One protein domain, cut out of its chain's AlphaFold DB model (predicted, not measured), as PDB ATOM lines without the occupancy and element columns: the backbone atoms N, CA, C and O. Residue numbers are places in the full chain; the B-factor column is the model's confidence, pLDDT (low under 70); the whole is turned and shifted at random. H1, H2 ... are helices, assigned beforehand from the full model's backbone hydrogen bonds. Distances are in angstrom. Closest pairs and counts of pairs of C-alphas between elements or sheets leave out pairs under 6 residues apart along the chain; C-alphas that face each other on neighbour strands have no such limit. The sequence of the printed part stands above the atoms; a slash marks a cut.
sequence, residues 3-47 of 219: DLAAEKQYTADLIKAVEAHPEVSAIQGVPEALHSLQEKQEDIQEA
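This is residues 3 to 47 of the 219 residues of the protein "Transposase" of Lactobacillus casei (strain BD-II) (UniProt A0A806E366). Two long helices, H3 and H1, stand loosely side by side and run opposite ways, joined at one end by a turn that holds the short helix H2, like a narrow U. The two long helices make the length of the shape, with few contacts between them; at the other end of the U are the first and last printed residues. The printed part has 45 residues with three named helices, in the order H1, H2, H3, and no named strand; its class is all helix. It is only just compact, close to loose, with a radius of gyration of the C-alphas of 11.3 A, and elongated, its C-alphas spanning 31 by 16 by 12 A.

Begin with the longest helix, H3, residues 30 to 47. Look from it to H1, residues 4 to 20: the two are close but not clearly touching, with 2 pairs of C-alphas within 8 A, and their closest C-alphas, those of Ile 15 and Leu 34, are 7.1 A apart. Their lines stand at a shallow tilt of 34.6 degrees, only just short of steep, and they run opposite ways. Their centres are 11.2 A apart. Now look at H2, residues 22 to 25, which is close to H3 but not clearly touching it; the closest C-alphas are those of Ser 25 and Pro 31, 5.8 A apart. H2 and H1 only just touch, and only at the corner by their link, with 3 pairs of C-alphas within 8 A; H1 does so with residues 18 to 19 alone, and the closest C-alphas are those of Val 18 and Val 24, 6.5 A apart. In H1 and H3 you will find every O i to N i+4 pair within hydrogen-bond range; H2 is too short for such a pair, and its one O i to N i+3 pair is within range.

Find C-alpha 30 at (6.338, 36.010, -2.993); from there H3 runs 25.5 A, first to last C-alpha, to C-alpha 47 at (29.964, 45.600, -2.896). H1 begins with C-alpha 4 at (28.295, 36.425, -12.475) and covers 24.5 A to C-alpha 20. H2 goes from Pro 22 to Ser 25, 5.0 A between its first and last C-alphas.

The two C-alphas farthest apart are those of Glu 23 and Ala 47, 33.0 A, while those of Asp 3 and Ala 47, the first and last printed, are 17.0 A apart. The printed part has no cut, and both links, H1 to H2 and H2 to H3, are tight. The mean pLDDT of the printed part is 85.1; look for values under 70 at residues 25 and 47 of this model.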
ATOM      1  N   ASP A   3      28.826  32.437 -14.719       81.88
ATOM      2  CA  ASP A   3      29.110  33.797 -15.147       81.88
ATOM      3  C   ASP A   3      28.270  34.755 -14.297       81.88
ATOM      4  O   ASP A   3      27.051  34.836 -14.444       81.88
ATOM      5  N   LEU A   4      28.930  35.469 -13.383       80.75
ATOM      6  CA  LEU A   4      28.295  36.425 -12.475       80.75
ATOM      7  C   LEU A   4      27.503  37.502 -13.236       80.75
ATOM      8  O   LEU A   4      26.507  38.010 -12.721       80.75
ATOM      9  N   ALA A   5      27.932  37.870 -14.448       81.31
ATOM     10  CA  ALA A   5      27.208  38.836 -15.266       81.31
ATOM     11  C   ALA A   5      25.872  38.260 -15.757       81.31
ATOM     12  O   ALA A   5      24.848  38.938 -15.677       81.31
ATOM     13  N   ALA A   6      25.873  36.997 -16.189       86.50
ATOM     14  CA  ALA A   6      24.664  36.294 -16.600       86.50
ATOM     15  C   ALA A   6      23.690  36.101 -15.427       86.50
ATOM     16  O   ALA A   6      22.489  36.292 -15.596       86.50
ATOM     17  N   GLU A   7      24.193  35.795 -14.228       85.38
ATOM     18  CA  GLU A   7      23.359  35.674 -13.025       85.38
ATOM     19  C   GLU A   7      22.710  37.008 -12.633       85.38
ATOM     20  O   GLU A   7      21.509  37.046 -12.383       85.38
ATOM     21  N   LYS A   8      23.468  38.114 -12.647       86.31
ATOM     22  CA  LYS A   8      22.932  39.462 -12.374       86.31
ATOM     23  C   LYS A   8      21.850  39.871 -13.373       86.31
ATOM     24  O   LYS A   8      20.870  40.512 -12.996       86.31
ATOM     25  N   GLN A   9      22.045  39.521 -14.642       88.44
ATOM     26  CA  GLN A   9      21.066  39.783 -15.690       88.44
ATOM     27  C   GLN A   9      19.798  38.953 -15.464       88.44
ATOM     28  O   GLN A   9      18.701  39.502 -15.449       88.44
ATOM     29  N   TYR A  10      19.955  37.657 -15.184       91.12
ATOM     30  CA  TYR A  10      18.842  36.757 -14.896       91.12
ATOM     31  C   TYR A  10      18.005  37.231 -13.704       91.12
ATOM     32  O   TYR A  10      16.780  37.257 -13.796       91.12
ATOM     33  N   THR A  11      18.632  37.655 -12.602       89.88
ATOM     34  CA  THR A  11      17.893  38.168 -11.438       89.88
ATOM     35  C   THR A  11      17.142  39.458 -11.759       89.88
ATOM     36  O   THR A  11      16.008  39.617 -11.319       89.88
ATOM     37  N   ALA A  12      17.730  40.354 -12.557       88.69
ATOM     38  CA  ALA A  12      17.063  41.584 -12.985       88.69
ATOM     39  C   ALA A  12      15.852  41.301 -13.890       88.69
ATOM     40  O   ALA A  12      14.810  41.943 -13.754       88.69
ATOM     41  N   ASP A  13      15.975  40.332 -14.795       91.44
ATOM     42  CA  ASP A  13      14.891  39.931 -15.691       91.44
ATOM     43  C   ASP A  13      13.784  39.181 -14.933       91.44
ATOM     44  O   ASP A  13      12.602  39.398 -15.202       91.44
ATOM     45  N   LEU A  14      14.143  38.371 -13.929       89.75
ATOM     46  CA  LEU A  14      13.198  37.703 -13.030       89.75
ATOM     47  C   LEU A  14      12.354  38.719 -12.249       89.75
ATOM     48  O   LEU A  14      11.134  38.588 -12.213       89.75
ATOM     49  N   ILE A  15      12.984  39.740 -11.658       89.12
ATOM     50  CA  ILE A  15      12.275  40.793 -10.912       89.12
ATOM     51  C   ILE A  15      11.260  41.493 -11.825       89.12
ATOM     52  O   ILE A  15      10.083  41.567 -11.482       89.12
ATOM     53  N   LYS A  16      11.676  41.897 -13.033       89.88
ATOM     54  CA  LYS A  16      10.780  42.526 -14.021       89.88
ATOM     55  C   LYS A  16       9.621  41.623 -14.433       89.88
ATOM     56  O   LYS A  16       8.498  42.097 -14.587       89.88
ATOM     57  N   ALA A  17       9.885  40.335 -14.647       89.19
ATOM     58  CA  ALA A  17       8.859  39.381 -15.048       89.19
ATOM     59  C   ALA A  17       7.799  39.195 -13.953       89.19
ATOM     60  O   ALA A  17       6.611  39.125 -14.258       89.19
ATOM     61  N   VAL A  18       8.206  39.154 -12.681       86.25
ATOM     62  CA  VAL A  18       7.266  39.020 -11.560       86.25
ATOM     63  C   VAL A  18       6.487  40.320 -11.325       86.25
ATOM     64  O   VAL A  18       5.286  40.262 -11.078       86.25
ATOM     65  N   GLU A  19       7.117  41.489 -11.476       83.56
ATOM     66  CA  GLU A  19       6.434  42.793 -11.397       83.56
ATOM     67  C   GLU A  19       5.392  42.991 -12.512       83.56
ATOM     68  O   GLU A  19       4.351  43.606 -12.286       83.56
ATOM     69  N   ALA A  20       5.629  42.438 -13.707       87.12
ATOM     70  CA  ALA A  20       4.683  42.491 -14.826       87.12
ATOM     71  C   ALA A  20       3.432  41.612 -14.622       87.12
ATOM     72  O   ALA A  20       2.417  41.827 -15.288       87.12
ATOM     73  N   HIS A  21       3.486  40.640 -13.705       86.12
ATOM     74  CA  HIS A  21       2.397  39.710 -13.411       86.12
ATOM     75  C   HIS A  21       1.911  39.869 -11.957       86.12
ATOM     76  O   HIS A  21       2.295  39.087 -11.081       86.12
ATOM     77  N   PRO A  22       1.012  40.836 -11.678       77.62
ATOM     78  CA  PRO A  22       0.534  41.125 -10.320       77.62
ATOM     79  C   PRO A  22      -0.188  39.940  -9.655       77.62
ATOM     80  O   PRO A  22      -0.248  39.857  -8.431       77.62
ATOM     81  N   GLU A  23      -0.672  38.983 -10.448       82.12
ATOM     82  CA  GLU A  23      -1.273  37.725  -9.989       82.12
ATOM     83  C   GLU A  23      -0.292  36.858  -9.182       82.12
ATOM     84  O   GLU A  23      -0.686  36.186  -8.231       82.12
ATOM     85  N   VAL A  24       0.997  36.901  -9.531       77.06
ATOM     86  CA  VAL A  24       2.062  36.132  -8.868       77.06
ATOM     87  C   VAL A  24       2.532  36.843  -7.600       77.06
ATOM     88  O   VAL A  24       2.818  36.196  -6.596       77.06
ATOM     89  N   SER A  25       2.553  38.179  -7.615       69.31
ATOM     90  CA  SER A  25       2.902  39.007  -6.453       69.31
ATOM     91  C   SER A  25       1.861  38.925  -5.324       69.31
ATOM     92  O   SER A  25       2.197  39.116  -4.159       69.31
ATOM     93  N   ALA A  26       0.613  38.574  -5.650       77.44
ATOM     94  CA  ALA A  26      -0.455  38.352  -4.675       77.44
ATOM     95  C   ALA A  26      -0.336  37.019  -3.906       77.44
ATOM     96  O   ALA A  26      -1.066  36.800  -2.935       77.44
ATOM     97  N   ILE A  27       0.561  36.117  -4.320       85.00
ATOM     98  CA  ILE A  27       0.789  34.840  -3.640       85.00
ATOM     99  C   ILE A  27       1.570  35.092  -2.345       85.00
ATOM    100  O   ILE A  27       2.617  35.738  -2.337       85.00
ATOM    101  N   GLN A  28       1.077  34.534  -1.239       82.50
ATOM    102  CA  GLN A  28       1.715  34.645   0.071       82.50
ATOM    103  C   GLN A  28       3.178  34.159   0.027       82.50
ATOM    104  O   GLN A  28       3.447  33.046  -0.425       82.50
ATOM    105  N   GLY A  29       4.124  34.970   0.514       83.69
ATOM    106  CA  GLY A  29       5.558  34.651   0.541       83.69
ATOM    107  C   GLY A  29       6.356  35.151  -0.671       83.69
ATOM    108  O   GLY A  29       7.577  35.293  -0.580       83.69
ATOM    109  N   VAL A  30       5.697  35.431  -1.801       85.75
ATOM    110  CA  VAL A  30       6.338  36.010  -2.993       85.75
ATOM    111  C   VAL A  30       6.812  37.453  -2.777       85.75
ATOM    112  O   VAL A  30       7.957  37.731  -3.146       85.75
ATOM    113  N   PRO A  31       6.032  38.378  -2.177       85.62
ATOM    114  CA  PRO A  31       6.501  39.752  -1.997       85.62
ATOM    115  C   PRO A  31       7.698  39.838  -1.038       85.62
ATOM    116  O   PRO A  31       8.633  40.597  -1.290       85.62
ATOM    117  N   GLU A  32       7.743  39.019   0.015       87.38
ATOM    118  CA  GLU A  32       8.892  38.957   0.925       87.38
ATOM    119  C   GLU A  32      10.146  38.414   0.227       87.38
ATOM    120  O   GLU A  32      11.248  38.936   0.421       87.38
ATOM    121  N   ALA A  33       9.990  37.386  -0.615       87.88
ATOM    122  CA  ALA A  33      11.089  36.830  -1.398       87.88
ATOM    123  C   ALA A  33      11.633  37.832  -2.430       87.88
ATOM    124  O   ALA A  33      12.851  37.903  -2.613       87.88
ATOM    125  N   LEU A  34      10.761  38.629  -3.061       89.31
ATOM    126  CA  LEU A  34      11.161  39.701  -3.978       89.31
ATOM    127  C   LEU A  34      11.957  40.793  -3.271       89.31
ATOM    128  O   LEU A  34      13.041  41.133  -3.741       89.31
ATOM    129  N   HIS A  35      11.477  41.298  -2.132       89.56
ATOM    130  CA  HIS A  35      12.217  42.304  -1.365       89.56
ATOM    131  C   HIS A  35      13.581  41.775  -0.906       89.56
ATOM    132  O   HIS A  35      14.584  42.470  -1.043       89.56
ATOM    133  N   SER A  36      13.658  40.519  -0.446       91.69
ATOM    134  CA  SER A  36      14.944  39.901  -0.084       91.69
ATOM    135  C   SER A  36      15.890  39.764  -1.283       91.69
ATOM    136  O   SER A  36      17.108  39.862  -1.128       91.69
ATOM    137  N   LEU A  37      15.360  39.504  -2.482       90.19
ATOM    138  CA  LEU A  37      16.160  39.432  -3.702       90.19
ATOM    139  C   LEU A  37      16.672  40.816  -4.125       90.19
ATOM    140  O   LEU A  37      17.842  40.930  -4.487       90.19
ATOM    141  N   GLN A  38      15.827  41.846  -4.046       89.81
ATOM    142  CA  GLN A  38      16.193  43.238  -4.330       89.81
ATOM    143  C   GLN A  38      17.280  43.735  -3.369       89.81
ATOM    144  O   GLN A  38      18.310  44.216  -3.835       89.81
ATOM    145  N   GLU A  39      17.121  43.509  -2.061       91.50
ATOM    146  CA  GLU A  39      18.126  43.843  -1.037       91.50
ATOM    147  C   GLU A  39      19.480  43.194  -1.358       91.50
ATOM    148  O   GLU A  39      20.507  43.863  -1.430       91.50
ATOM    149  N   LYS A  40      19.486  41.893  -1.672       89.19
ATOM    150  CA  LYS A  40      20.720  41.187  -2.054       89.19
ATOM    151  C   LYS A  40      21.337  41.731  -3.339       89.19
ATOM    152  O   LYS A  40      22.560  41.729  -3.474       89.19
ATOM    153  N   GLN A  41      20.525  42.141  -4.312       87.94
ATOM    154  CA  GLN A  41      21.027  42.717  -5.557       87.94
ATOM    155  C   GLN A  41      21.669  44.088  -5.314       87.94
ATOM    156  O   GLN A  41      22.736  44.355  -5.876       87.94
ATOM    157  N   GLU A  42      21.069  44.911  -4.456       85.31
ATOM    158  CA  GLU A  42      21.621  46.194  -4.014       85.31
ATOM    159  C   GLU A  42      22.926  46.002  -3.235       85.31
ATOM    160  O   GLU A  42      23.936  46.606  -3.604       85.31
ATOM    161  N   ASP A  43      22.964  45.077  -2.272       84.12
ATOM    162  CA  ASP A  43      24.174  44.713  -1.521       84.12
ATOM    163  C   ASP A  43      25.314  44.289  -2.456       84.12
ATOM    164  O   ASP A  43      26.463  44.720  -2.321       84.12
ATOM    165  N   ILE A  44      25.013  43.444  -3.448       83.44
ATOM    166  CA  ILE A  44      25.995  42.996  -4.442       83.44
ATOM    167  C   ILE A  44      26.463  44.170  -5.305       83.44
ATOM    168  O   ILE A  44      27.642  44.223  -5.676       83.44
ATOM    169  N   GLN A  45      25.575  45.091  -5.674       80.31
ATOM    170  CA  GLN A  45      25.917  46.262  -6.476       80.31
ATOM    171  C   GLN A  45      26.790  47.243  -5.690       80.31
ATOM    172  O   GLN A  45      27.783  47.731  -6.237       80.31
ATOM    173  N   GLU A  46      26.476  47.486  -4.421       75.38
ATOM    174  CA  GLU A  46      27.288  48.293  -3.513       75.38
ATOM    175  C   GLU A  46      28.658  47.649  -3.289       75.38
ATOM    176  O   GLU A  46      29.681  48.297  -3.506       75.38
ATOM    177  N   ALA A  47      28.710  46.346  -3.005       69.50
ATOM    178  CA  ALA A  47      29.964  45.600  -2.896       69.50
ATOM    179  C   ALA A  47      30.763  45.570  -4.214       69.50
ATOM    180  O   ALA A  47      31.986  45.438  -4.200       69.50
TER     181      ALA A  47